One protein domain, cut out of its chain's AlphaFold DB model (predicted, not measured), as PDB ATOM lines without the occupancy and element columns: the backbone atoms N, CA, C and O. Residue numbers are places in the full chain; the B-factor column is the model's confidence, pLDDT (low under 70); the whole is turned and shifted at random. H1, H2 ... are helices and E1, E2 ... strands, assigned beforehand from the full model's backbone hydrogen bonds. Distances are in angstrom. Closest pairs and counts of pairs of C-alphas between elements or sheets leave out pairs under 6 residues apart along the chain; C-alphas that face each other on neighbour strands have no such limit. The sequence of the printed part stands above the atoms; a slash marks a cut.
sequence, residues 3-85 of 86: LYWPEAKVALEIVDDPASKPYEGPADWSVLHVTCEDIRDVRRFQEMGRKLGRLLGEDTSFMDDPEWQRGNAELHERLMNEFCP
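AT A GLANCE: This is residues 3 to 85 of the 86 residues of an uncharacterized protein of Olsenella sp. kh2p3 (UniProt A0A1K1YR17). A small three-stranded sheet has helix H2 along one face; the longer helix H4 meets H2 near its first residue and stands across it, roughly as the bar of a T. Residues 15 to 29 make a long loop on the side of the sheet away from H2, and this loop and H4 lie at opposite ends of the flat outline. The printed part has 83 residues, with three named strands followed by four named helices in the order E1 E2 E3 H1 H2 H3 H4. The sheet is mixed, in the order E1 E2 E3, and the class is mixed, helices and strands. The whole is only just compact, close to loose, with a radius of gyration of the C-alphas of 13.9 A and spans of 38 by 32 by 15 A.

IN THESE COORDINATES: Find C-alpha 3 at (15.189, -3.397, -16.348), where E1, residues 3 to 5, begins. E2, residues 10 to 14, is 13.6 A long, and E3, residues 30 to 34, is 12.9 A long. Then come H1, residues 36 to 40, and H2, residues 42 to 56, which starts at C-alpha 42 (2.467, -2.656, -30.613) and runs 20.7 A. H3 is residues 61 to 64. H4, residues 66 to 83, runs 25.5 A to C-alpha 83 at (16.653, -0.719, -34.728).

HOW THE PARTS SIT: Begin at E2, the inner strand. E1 and E2 form an antiparallel hairpin, with N 3 and O 12 2.8 A apart. E2 and E3 are parallel, with N 13 and O 32 2.8 A apart. H2 is on the sheet, over E2 and E3, at a height over the sheet of 10.2 A; it runs along the strands, at 1 degree to E2 on the local plane. Its closest C-alphas to E2 are those of Leu 55 and Val 10, 7.0 A. H1 and H2 only just touch, with 3 pairs of C-alphas within 8 A, and only at the corner; the closest are Ile 39 and Phe 45, 5.1 A. Look next at Val 42 and Ala 73, the closest C-alphas of H2 and H4, 6.2 A: these helices only just touch, with 3 pairs within 8 A, about perpendicular at 72 degrees, only just past steep. H3 is close to H2 but not clearly touching, Met 63 to Arg 50 at 7.4 A between C-alphas. H4 is apart from E2 and E3. In H1, H2 and H4 each O i to N i+4 pair is within hydrogen-bond range; H3 is too short for one.

THE WHOLE: The C-alphas farthest apart are those of Ala 27 and Glu 67, 38.4 A. The printed part has no cut. The link from E2 to E3 is long, with 15 residues; the others are tight. The mean pLDDT of the printed part is 91.1, and residues 20 and 85 are under 70.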
ATOM      1  N   LEU A   3      15.336  -4.752 -16.877       89.12
ATOM      2  CA  LEU A   3      15.189  -3.397 -16.348       89.12
ATOM      3  C   LEU A   3      14.679  -3.478 -14.904       89.12
ATOM      4  O   LEU A   3      13.795  -4.282 -14.610       89.12
ATOM      5  N   TYR A   4      15.213  -2.641 -14.011       91.75
ATOM      6  CA  TYR A   4      14.947  -2.718 -12.572       91.75
ATOM      7  C   TYR A   4      14.541  -1.365 -11.990       91.75
ATOM      8  O   TYR A   4      15.211  -0.363 -12.234       91.75
ATOM      9  N   TRP A   5      13.515  -1.381 -11.139       94.94
ATOM     10  CA  TRP A   5      13.089  -0.263 -10.294       94.94
ATOM     11  C   TRP A   5      13.070  -0.716  -8.827       94.94
ATOM     12  O   TRP A   5      12.028  -1.165  -8.331       94.94
ATOM     13  N   PRO A   6      14.217  -0.654  -8.120       92.81
ATOM     14  CA  PRO A   6      14.339  -1.140  -6.745       92.81
ATOM     15  C   PRO A   6      13.393  -0.454  -5.757       92.81
ATOM     16  O   PRO A   6      12.882  -1.104  -4.848       92.81
ATOM     17  N   GLU A   7      13.122   0.838  -5.950       93.44
ATOM     18  CA  GLU A   7      12.252   1.647  -5.091       93.44
ATOM     19  C   GLU A   7      10.806   1.136  -5.105       93.44
ATOM     20  O   GLU A   7      10.116   1.197  -4.088       93.44
ATOM     21  N   ALA A   8      10.372   0.584  -6.242       94.25
ATOM     22  CA  ALA A   8       9.055  -0.018  -6.426       94.25
ATOM     23  C   ALA A   8       9.063  -1.552  -6.275       94.25
ATOM     24  O   ALA A   8       8.000  -2.166  -6.290       94.25
ATOM     25  N   LYS A   9      10.240  -2.182  -6.126       94.94
ATOM     26  CA  LYS A   9      10.428  -3.646  -6.160       94.94
ATOM     27  C   LYS A   9       9.862  -4.286  -7.436       94.94
ATOM     28  O   LYS A   9       9.201  -5.324  -7.393       94.94
ATOM     29  N   VAL A  10      10.106  -3.651  -8.582       95.38
ATOM     30  CA  VAL A  10       9.628  -4.112  -9.894       95.38
ATOM     31  C   VAL A  10      10.813  -4.411 -10.801       95.38
ATOM     32  O   VAL A  10      11.779  -3.649 -10.852       95.38
ATOM     33  N   ALA A  11      10.722  -5.503 -11.553       94.19
ATOM     34  CA  ALA A  11      11.630  -5.804 -12.651       94.19
ATOM     35  C   ALA A  11      10.843  -6.143 -13.922       94.19
ATOM     36  O   ALA A  11       9.735  -6.676 -13.855       94.19
ATOM     37  N   LEU A  12      11.425  -5.856 -15.080       93.81
ATOM     38  CA  LEU A  12      10.959  -6.328 -16.381       93.81
ATOM     39  C   LEU A  12      12.104  -7.097 -17.031       93.81
ATOM     40  O   LEU A  12      13.167  -6.523 -17.240       93.81
ATOM     41  N   GLU A  13      11.891  -8.372 -17.333       92.25
ATOM     42  CA  GLU A  13      12.899  -9.272 -17.896       92.25
ATOM     43  C   GLU A  13      12.472  -9.750 -19.282       92.25
ATOM     44  O   GLU A  13      11.388 -10.310 -19.459       92.25
ATOM     45  N   ILE A  14      13.359  -9.548 -20.257       91.19
ATOM     46  CA  ILE A  14      13.222 -10.083 -21.613       91.19
ATOM     47  C   ILE A  14      13.770 -11.513 -21.615       91.19
ATOM     48  O   ILE A  14      14.989 -11.698 -21.573       91.19
ATOM     49  N   VAL A  15      12.877 -12.506 -21.634       90.25
ATOM     50  CA  VAL A  15      13.204 -13.918 -21.344       90.25
ATOM     51  C   VAL A  15      13.786 -14.689 -22.526       90.25
ATOM     52  O   VAL A  15      14.433 -15.714 -22.329       90.25
ATOM     53  N   ASP A  16      13.541 -14.227 -23.748       88.31
ATOM     54  CA  ASP A  16      14.018 -14.846 -24.989       88.31
ATOM     55  C   ASP A  16      15.297 -14.194 -25.530       88.31
ATOM     56  O   ASP A  16      15.781 -14.571 -26.596       88.31
ATOM     57  N   ASP A  17      15.874 -13.251 -24.783       80.50
ATOM     58  CA  ASP A  17      17.209 -12.734 -25.047       80.50
ATOM     59  C   ASP A  17      18.239 -13.853 -24.790       80.50
ATOM     60  O   ASP A  17      18.453 -14.237 -23.635       80.50
ATOM     61  N   PRO A  18      18.910 -14.381 -25.835       72.56
ATOM     62  CA  PRO A  18      19.810 -15.526 -25.710       72.56
ATOM     63  C   PRO A  18      21.064 -15.219 -24.883       72.56
ATOM     64  O   PRO A  18      21.772 -16.144 -24.481       72.56
ATOM     65  N   ALA A  19      21.360 -13.938 -24.633       74.12
ATOM     66  CA  ALA A  19      22.447 -13.513 -23.761       74.12
ATOM     67  C   ALA A  19      22.007 -13.349 -22.293       74.12
ATOM     68  O   ALA A  19      22.859 -13.174 -21.417       74.12
ATOM     69  N   SER A  20      20.702 -13.413 -22.009       69.00
ATOM     70  CA  SER A  20      20.155 -13.240 -20.666       69.00
ATOM     71  C   SER A  20      20.080 -14.551 -19.897       69.00
ATOM     72  O   SER A  20      19.827 -15.623 -20.444       69.00
ATOM     73  N   LYS A  21      20.240 -14.451 -18.579       74.50
ATOM     74  CA  LYS A  21      19.726 -15.458 -17.649       74.50
ATOM     75  C   LYS A  21      18.440 -14.882 -17.056       74.50
ATOM     76  O   LYS A  21      18.544 -13.790 -16.496       74.50
ATOM     77  N   PRO A  22      17.294 -15.585 -17.134       73.25
ATOM     78  CA  PRO A  22      16.039 -15.089 -16.583       73.25
ATOM     79  C   PRO A  22      16.206 -14.665 -15.124       73.25
ATOM     80  O   PRO A  22      16.691 -15.436 -14.289       73.25
ATOM     81  N   TYR A  23      15.861 -13.414 -14.836       78.19
ATOM     82  CA  TYR A  23      15.877 -12.867 -13.489       78.19
ATOM     83  C   TYR A  23      14.528 -13.115 -12.818       78.19
ATOM     84  O   TYR A  23      13.530 -12.543 -13.228       78.19
ATOM     85  N   GLU A  24      14.516 -13.909 -11.751       79.31
ATOM     86  CA  GLU A  24      13.304 -14.172 -10.951       79.31
ATOM     87  C   GLU A  24      13.148 -13.195  -9.772       79.31
ATOM     88  O   GLU A  24      12.073 -13.062  -9.194       79.31
ATOM     89  N   GLY A  25      14.227 -12.492  -9.416       81.06
ATOM     90  CA  GLY A  25      14.268 -11.558  -8.294       81.06
ATOM     91  C   GLY A  25      13.959 -12.146  -6.914       81.06
ATOM     92  O   GLY A  25      13.801 -13.356  -6.743       81.06
ATOM     93  N   PRO A  26      13.967 -11.297  -5.872       87.06
ATOM     94  CA  PRO A  26      13.481 -11.660  -4.547       87.06
ATOM     95  C   PRO A  26      11.972 -11.949  -4.554       87.06
ATOM     96  O   PRO A  26      11.226 -11.387  -5.347       87.06
ATOM     97  N   ALA A  27      11.503 -12.771  -3.611       86.00
ATOM     98  CA  ALA A  27      10.102 -13.208  -3.554       86.00
ATOM     99  C   ALA A  27       9.073 -12.073  -3.359       86.00
ATOM    100  O   ALA A  27       7.891 -12.268  -3.630       86.00
ATOM    101  N   ASP A  28       9.495 -10.909  -2.861       91.62
ATOM    102  CA  ASP A  28       8.648  -9.731  -2.656       91.62
ATOM    103  C   ASP A  28       8.677  -8.739  -3.832       91.62
ATOM    104  O   ASP A  28       8.115  -7.648  -3.721       91.62
ATOM    105  N   TRP A  29       9.325  -9.099  -4.944       94.00
ATOM    106  CA  TRP A  29       9.365  -8.298  -6.164       94.00
ATOM    107  C   TRP A  29       8.302  -8.742  -7.165       94.00
ATOM    108  O   TRP A  29       7.957  -9.916  -7.275       94.00
ATOM    109  N   SER A  30       7.808  -7.787  -7.948       94.31
ATOM    110  CA  SER A  30       6.987  -8.074  -9.123       94.31
ATOM    111  C   SER A  30       7.875  -8.134 -10.360       94.31
ATOM    112  O   SER A  30       8.394  -7.108 -10.795       94.31
ATOM    113  N   VAL A  31       8.032  -9.323 -10.942       93.56
ATOM    114  CA  VAL A  31       8.792  -9.513 -12.183       93.56
ATOM    115  C   VAL A  31       7.847  -9.681 -13.371       93.56
ATOM    116  O   VAL A  31       6.982 -10.560 -13.394       93.56
ATOM    117  N   LEU A  32       7.998  -8.814 -14.371       93.94
ATOM    118  CA  LEU A  32       7.314  -8.903 -15.654       93.94
ATOM    119  C   LEU A  32       8.195  -9.633 -16.663       93.94
ATOM    120  O   LEU A  32       9.157  -9.067 -17.167       93.94
ATOM    121  N   HIS A  33       7.828 -10.869 -16.986       92.00
ATOM    122  CA  HIS A  33       8.437 -11.613 -18.083       92.00
ATOM    123  C   HIS A  33       7.830 -11.190 -19.418       92.00
ATOM    124  O   HIS A  33       6.606 -11.209 -19.575       92.00
ATOM    125  N   VAL A  34       8.691 -10.814 -20.359       92.81
ATOM    126  CA  VAL A  34       8.311 -10.375 -21.704       92.81
ATOM    127  C   VAL A  34       9.209 -11.039 -22.740       92.81
ATOM    128  O   VAL A  34      10.343 -11.405 -22.441       92.81
ATOM    129  N   THR A  35       8.722 -11.183 -23.964       92.00
ATOM    130  CA  THR A  35       9.524 -11.658 -25.099       92.00
ATOM    131  C   THR A  35       9.837 -10.522 -26.069       92.00
ATOM    132  O   THR A  35       9.171  -9.482 -26.087       92.00
ATOM    133  N   CYS A  36      10.825 -10.726 -26.933       89.94
ATOM    134  CA  CYS A  36      11.082  -9.848 -28.066       89.94
ATOM    135  C   CYS A  36       9.867  -9.778 -29.005       89.94
ATOM    136  O   CYS A  36       9.625  -8.737 -29.612       89.94
ATOM    137  N   GLU A  37       9.078 -10.854 -29.118       91.31
ATOM    138  CA  GLU A  37       7.817 -10.845 -29.870       91.31
ATOM    139  C   GLU A  37       6.776  -9.915 -29.228       91.31
ATOM    140  O   GLU A  37       6.150  -9.126 -29.936       91.31
ATOM    141  N   ASP A  38       6.651  -9.925 -27.897       93.12
ATOM    142  CA  ASP A  38       5.741  -9.020 -27.182       93.12
ATOM    143  C   ASP A  38       6.139  -7.552 -27.358       93.12
ATOM    144  O   ASP A  38       5.277  -6.682 -27.450       93.12
ATOM    145  N   ILE A  39       7.442  -7.269 -27.438       91.62
ATOM    146  CA  ILE A  39       7.952  -5.919 -27.702       91.62
ATOM    147  C   ILE A  39       7.663  -5.491 -29.146       91.62
ATOM    148  O   ILE A  39       7.405  -4.314 -29.379       91.62
ATOM    149  N   ARG A  40       7.694  -6.414 -30.116       90.88
ATOM    150  CA  ARG A  40       7.431  -6.128 -31.541       90.88
ATOM    151  C   ARG A  40       5.954  -5.921 -31.860       90.88
ATOM    152  O   ARG A  40       5.641  -5.222 -32.821       90.88
ATOM    153  N   ASP A  41       5.048  -6.523 -31.100       94.00
ATOM    154  CA  ASP A  41       3.616  -6.278 -31.244       94.00
ATOM    155  C   ASP A  41       3.229  -5.003 -30.483       94.00
ATOM    156  O   ASP A  41       3.267  -4.957 -29.257       94.00
ATOM    157  N   VAL A  42       2.824  -3.956 -31.206       95.06
ATOM    158  CA  VAL A  42       2.467  -2.656 -30.613       95.06
ATOM    159  C   VAL A  42       1.370  -2.751 -29.545       95.06
ATOM    160  O   VAL A  42       1.405  -2.017 -28.557       95.06
ATOM    161  N   ARG A  43       0.396  -3.656 -29.699       94.12
ATOM    162  CA  ARG A  43      -0.705  -3.792 -28.737       94.12
ATOM    163  C   ARG A  43      -0.204  -4.444 -27.463       94.12
ATOM    164  O   ARG A  43      -0.462  -3.927 -26.378       94.12
ATOM    165  N   ARG A  44       0.570  -5.525 -27.592       95.50
ATOM    166  CA  ARG A  44       1.208  -6.170 -26.436       95.50
ATOM    167  C   ARG A  44       2.178  -5.217 -25.748       95.50
ATOM    168  O   ARG A  44       2.161  -5.113 -24.526       95.50
ATOM    169  N   PHE A  45       2.945  -4.444 -26.512       94.38
ATOM    170  CA  PHE A  45       3.826  -3.403 -25.992       94.38
ATOM    171  C   PHE A  45       3.075  -2.361 -25.152       94.38
ATOM    172  O   PHE A  45       3.491  -2.048 -24.035       94.38
ATOM    173  N   GLN A  46       1.930  -1.872 -25.632       94.25
ATOM    174  CA  GLN A  46       1.086  -0.940 -24.878       94.25
ATOM    175  C   GLN A  46       0.486  -1.583 -23.618       94.25
ATOM    176  O   GLN A  46       0.484  -0.966 -22.551       94.25
ATOM    177  N   GLU A  47       0.020  -2.830 -23.694       94.31
ATOM    178  CA  GLU A  47      -0.485  -3.571 -22.530       94.31
ATOM    179  C   GLU A  47       0.599  -3.772 -21.461       94.31
ATOM    180  O   GLU A  47       0.345  -3.565 -20.269       94.31
ATOM    181  N   MET A  48       1.824  -4.105 -21.879       94.94
ATOM    182  CA  MET A  48       2.987  -4.211 -20.997       94.94
ATOM    183  C   MET A  48       3.323  -2.870 -20.350       94.94
ATOM    184  O   MET A  48       3.502  -2.821 -19.134       94.94
ATOM    185  N   GLY A  49       3.338  -1.781 -21.126       93.75
ATOM    186  CA  GLY A  49       3.551  -0.430 -20.609       93.75
ATOM    187  C   GLY A  49       2.520  -0.046 -19.547       93.75
ATOM    188  O   GLY A  49       2.880   0.451 -18.483       93.75
ATOM    189  N   ARG A  50       1.243  -0.378 -19.772       94.94
ATOM    190  CA  ARG A  50       0.168  -0.140 -18.799       94.94
ATOM    191  C   ARG A  50       0.354  -0.965 -17.530       94.94
ATOM    192  O   ARG A  50       0.159  -0.457 -16.427       94.94
ATOM    193  N   LYS A  51       0.710  -2.243 -17.669       95.50
ATOM    194  CA  LYS A  51       0.956  -3.129 -16.524       95.50
ATOM    195  C   LYS A  51       2.152  -2.647 -15.704       95.50
ATOM    196  O   LYS A  51       2.047  -2.583 -14.483       95.50
ATOM    197  N   LEU A  52       3.244  -2.272 -16.368       95.75
ATOM    198  CA  LEU A  52       4.434  -1.721 -15.732       95.75
ATOM    199  C   LEU A  52       4.115  -0.406 -15.013       95.75
ATOM    200  O   LEU A  52       4.399  -0.295 -13.828       95.75
ATOM    201  N   GLY A  53       3.444   0.541 -15.677       95.50
ATOM    202  CA  GLY A  53       3.050   1.812 -15.062       95.50
ATOM    203  C   GLY A  53       2.204   1.617 -13.801       95.50
ATOM    204  O   GLY A  53       2.496   2.209 -12.768       95.50
ATOM    205  N   ARG A  54       1.234   0.693 -13.824       94.94
ATOM    206  CA  ARG A  54       0.444   0.343 -12.628       94.94
ATOM    207  C   ARG A  54       1.292  -0.220 -11.488       94.94
ATOM    208  O   ARG A  54       1.032   0.118 -10.339       94.94
ATOM    209  N   LEU A  55       2.278  -1.071 -11.784       95.38
ATOM    210  CA  LEU A  55       3.195  -1.603 -10.768       95.38
ATOM    211  C   LEU A  55       4.093  -0.513 -10.171       95.38
ATOM    212  O   LEU A  55       4.431  -0.583  -8.995       95.38
ATOM    213  N   LEU A  56       4.444   0.497 -10.966       95.62
ATOM    214  CA  LEU A  56       5.225   1.654 -10.527       95.62
ATOM    215  C   LEU A  56       4.378   2.723  -9.812       95.62
ATOM    216  O   LEU A  56       4.934   3.677  -9.281       95.62
ATOM    217  N   GLY A  57       3.050   2.566  -9.762       94.81
ATOM    218  CA  GLY A  57       2.142   3.554  -9.170       94.81
ATOM    219  C   GLY A  57       1.903   4.788 -10.046       94.81
ATOM    220  O   GLY A  57       1.429   5.804  -9.543       94.81
ATOM    221  N   GLU A  58       2.213   4.702 -11.340       95.06
ATOM    222  CA  GLU A  58       2.047   5.784 -12.311       95.06
ATOM    223  C   GLU A  58       0.605   5.876 -12.829       95.06
ATOM    224  O   GLU A  58      -0.096   4.866 -12.993       95.06
ATOM    225  N   ASP A  59       0.173   7.094 -13.161       95.00
ATOM    226  CA  ASP A  59      -1.076   7.294 -13.891       95.00
ATOM    227  C   ASP A  59      -0.903   6.852 -15.350       95.00
ATOM    228  O   ASP A  59      -0.088   7.391 -16.092       95.00
ATOM    229  N   THR A  60      -1.693   5.862 -15.765       95.00
ATOM    230  CA  THR A  60      -1.670   5.285 -17.120       95.00
ATOM    231  C   THR A  60      -2.911   5.647 -17.936       95.00
ATOM    232  O   THR A  60      -3.105   5.106 -19.026       95.00
ATOM    233  N   SER A  61      -3.756   6.558 -17.439       93.88
ATOM    234  CA  SER A  61      -5.013   6.964 -18.086       93.88
ATOM    235  C   SER A  61      -4.805   7.580 -19.472       93.88
ATOM    236  O   SER A  61      -5.595   7.336 -20.382       93.88
ATOM    237  N   PHE A  62      -3.694   8.293 -19.681       92.38
ATOM    238  CA  PHE A  62      -3.327   8.846 -20.988       92.38
ATOM    239  C   PHE A  62      -3.178   7.768 -22.074       92.38
ATOM    240  O   PHE A  62      -3.314   8.061 -23.257       92.38
ATOM    241  N   MET A  63      -2.930   6.507 -21.700       94.38
ATOM    242  CA  MET A  63      -2.812   5.402 -22.653       94.38
ATOM    243  C   MET A  63      -4.163   4.982 -23.260       94.38
ATOM    244  O   MET A  63      -4.183   4.167 -24.182       94.38
ATOM    245  N   ASP A  64      -5.289   5.476 -22.732       92.25
ATOM    246  CA  ASP A  64      -6.627   5.287 -23.309       92.25
ATOM    247  C   ASP A  64      -6.991   6.379 -24.333       92.25
ATOM    248  O   ASP A  64      -7.994   6.247 -25.034       92.25
ATOM    249  N   ASP A  65      -6.177   7.435 -24.459       96.00
ATOM    250  CA  ASP A  65      -6.362   8.484 -25.461       96.00
ATOM    251  C   ASP A  65      -6.085   7.940 -26.881       96.00
ATOM    252  O   ASP A  65      -4.966   7.493 -27.169       96.00
ATOM    253  N   PRO A  66      -7.064   7.997 -27.809       95.50
ATOM    254  CA  PRO A  66      -6.870   7.569 -29.189       95.50
ATOM    255  C   PRO A  66      -5.758   8.319 -29.932       95.50
ATOM    256  O   PRO A  66      -5.165   7.756 -30.852       95.50
ATOM    257  N   GLU A  67      -5.492   9.587 -29.603       96.38
ATOM    258  CA  GLU A  67      -4.399  10.349 -30.219       96.38
ATOM    259  C   GLU A  67      -3.043   9.816 -29.768       96.38
ATOM    260  O   GLU A  67      -2.170   9.558 -30.601       96.38
ATOM    261  N   TRP A  68      -2.907   9.557 -28.465       95.00
ATOM    262  CA  TRP A  68      -1.712   8.941 -27.906       95.00
ATOM    263  C   TRP A  68      -1.470   7.550 -28.495       95.00
ATOM    264  O   TRP A  68      -0.354   7.252 -28.915       95.00
ATOM    265  N   GLN A  69      -2.508   6.713 -28.598       94.81
ATOM    266  CA  GLN A  69      -2.388   5.359 -29.152       94.81
ATOM    267  C   GLN A  69      -1.896   5.366 -30.601       94.81
ATOM    268  O   GLN A  69      -1.045   4.547 -30.956       94.81
ATOM    269  N   ARG A  70      -2.394   6.298 -31.429       96.25
ATOM    270  CA  ARG A  70      -1.930   6.460 -32.816       96.25
ATOM    271  C   ARG A  70      -0.475   6.910 -32.871       96.25
ATOM    272  O   ARG A  70       0.331   6.242 -33.509       96.25
ATOM    273  N   GLY A  71      -0.122   7.983 -32.160       96.88
ATOM    274  CA  GLY A  71       1.251   8.495 -32.156       96.88
ATOM    275  C   GLY A  71       2.258   7.492 -31.586       96.88
ATOM    276  O   GLY A  71       3.366   7.351 -32.100       96.88
ATOM    277  N   ASN A  72       1.864   6.739 -30.555       96.19
ATOM    278  CA  ASN A  72       2.678   5.666 -29.999       96.19
ATOM    279  C   ASN A  72       2.878   4.528 -31.008       96.19
ATOM    280  O   ASN A  72       3.998   4.042 -31.127       96.19
ATOM    281  N   ALA A  73       1.841   4.140 -31.756       96.38
ATOM    282  CA  ALA A  73       1.954   3.105 -32.778       96.38
ATOM    283  C   ALA A  73       2.867   3.514 -33.941       96.38
ATOM    284  O   ALA A  73       3.723   2.730 -34.343       96.38
ATOM    285  N   GLU A  74       2.747   4.752 -34.424       96.81
ATOM    286  CA  GLU A  74       3.626   5.298 -35.467       96.81
ATOM    287  C   GLU A  74       5.090   5.349 -35.005       96.81
ATOM    288  O   GLU A  74       6.007   4.965 -35.736       96.81
ATOM    289  N   LEU A  75       5.328   5.799 -33.767       95.94
ATOM    290  CA  LEU A  75       6.670   5.824 -33.191       95.94
ATOM    291  C   LEU A  75       7.234   4.411 -33.016       95.94
ATOM    292  O   LEU A  75       8.400   4.177 -33.333       95.94
ATOM    293  N   HIS A  76       6.418   3.486 -32.511       96.00
ATOM    294  CA  HIS A  76       6.795   2.092 -32.301       96.00
ATOM    295  C   HIS A  76       7.206   1.431 -33.619       96.00
ATOM    296  O   HIS A  76       8.311   0.898 -33.708       96.00
ATOM    297  N   GLU A  77       6.393   1.574 -34.669       94.75
ATOM    298  CA  GLU A  77       6.708   1.066 -36.007       94.75
ATOM    299  C   GLU A  77       8.026   1.647 -36.539       94.75
ATOM    300  O   GLU A  77       8.882   0.906 -37.029       94.75
ATOM    301  N   ARG A  78       8.234   2.964 -36.400       95.25
ATOM    302  CA  ARG A  78       9.476   3.615 -36.836       95.25
ATOM    303  C   ARG A  78      10.701   3.050 -36.116       95.25
ATOM    304  O   ARG A  78      11.682   2.719 -36.775       95.25
ATOM    305  N   LEU A  79      10.641   2.922 -34.789       93.38
ATOM    306  CA  LEU A  79      11.753   2.403 -33.986       93.38
ATOM    307  C   LEU A  79      12.039   0.928 -34.288       93.38
ATOM    308  O   LEU A  79      13.205   0.544 -34.376       93.38
ATOM    309  N   MET A  80      11.005   0.108 -34.494       91.19
ATOM    310  CA  MET A  80      11.188  -1.294 -34.873       91.19
ATOM    311  C   MET A  80      11.841  -1.420 -36.248       91.19
ATOM    312  O   MET A  80      12.748  -2.229 -36.414       91.19
ATOM    313  N   ASN A  81      11.456  -0.586 -37.214       89.62
ATOM    314  CA  ASN A  81      12.077  -0.586 -38.539       89.62
ATOM    315  C   ASN A  81      13.534  -0.092 -38.521       89.62
ATOM    316  O   ASN A  81      14.351  -0.584 -39.297       89.62
ATOM    317  N   GLU A  82      13.865   0.870 -37.657       91.81
ATOM    318  CA  GLU A  82      15.212   1.448 -37.567       91.81
ATOM    319  C   GLU A  82      16.193   0.547 -36.799       91.81
ATOM    320  O   GLU A  82      17.324   0.347 -37.241       91.81
ATOM    321  N   PHE A  83      15.764  -0.023 -35.669       82.56
ATOM    322  CA  PHE A  83      16.653  -0.719 -34.728       82.56
ATOM    323  C   PHE A  83      16.445  -2.235 -34.661       82.56
ATOM    324  O   PHE A  83      17.276  -2.941 -34.092       82.56
ATOM    325  N   CYS A  84      15.357  -2.756 -35.226       75.00
ATOM    326  CA  CYS A  84      15.054  -4.188 -35.291       75.00
ATOM    327  C   CYS A  84      14.578  -4.597 -36.700       75.00
ATOM    328  O   CYS A  84      13.486  -5.166 -36.830       75.00
ATOM    329  N   PRO A  85      15.367  -4.313 -37.759       68.75
ATOM    330  CA  PRO A  85      14.997  -4.688 -39.118       68.75
ATOM    331  C   PRO A  85      14.849  -6.213 -39.238       68.75
ATOM    332  O   PRO A  85      15.524  -6.972 -38.538       68.75
TER     333      PRO A  85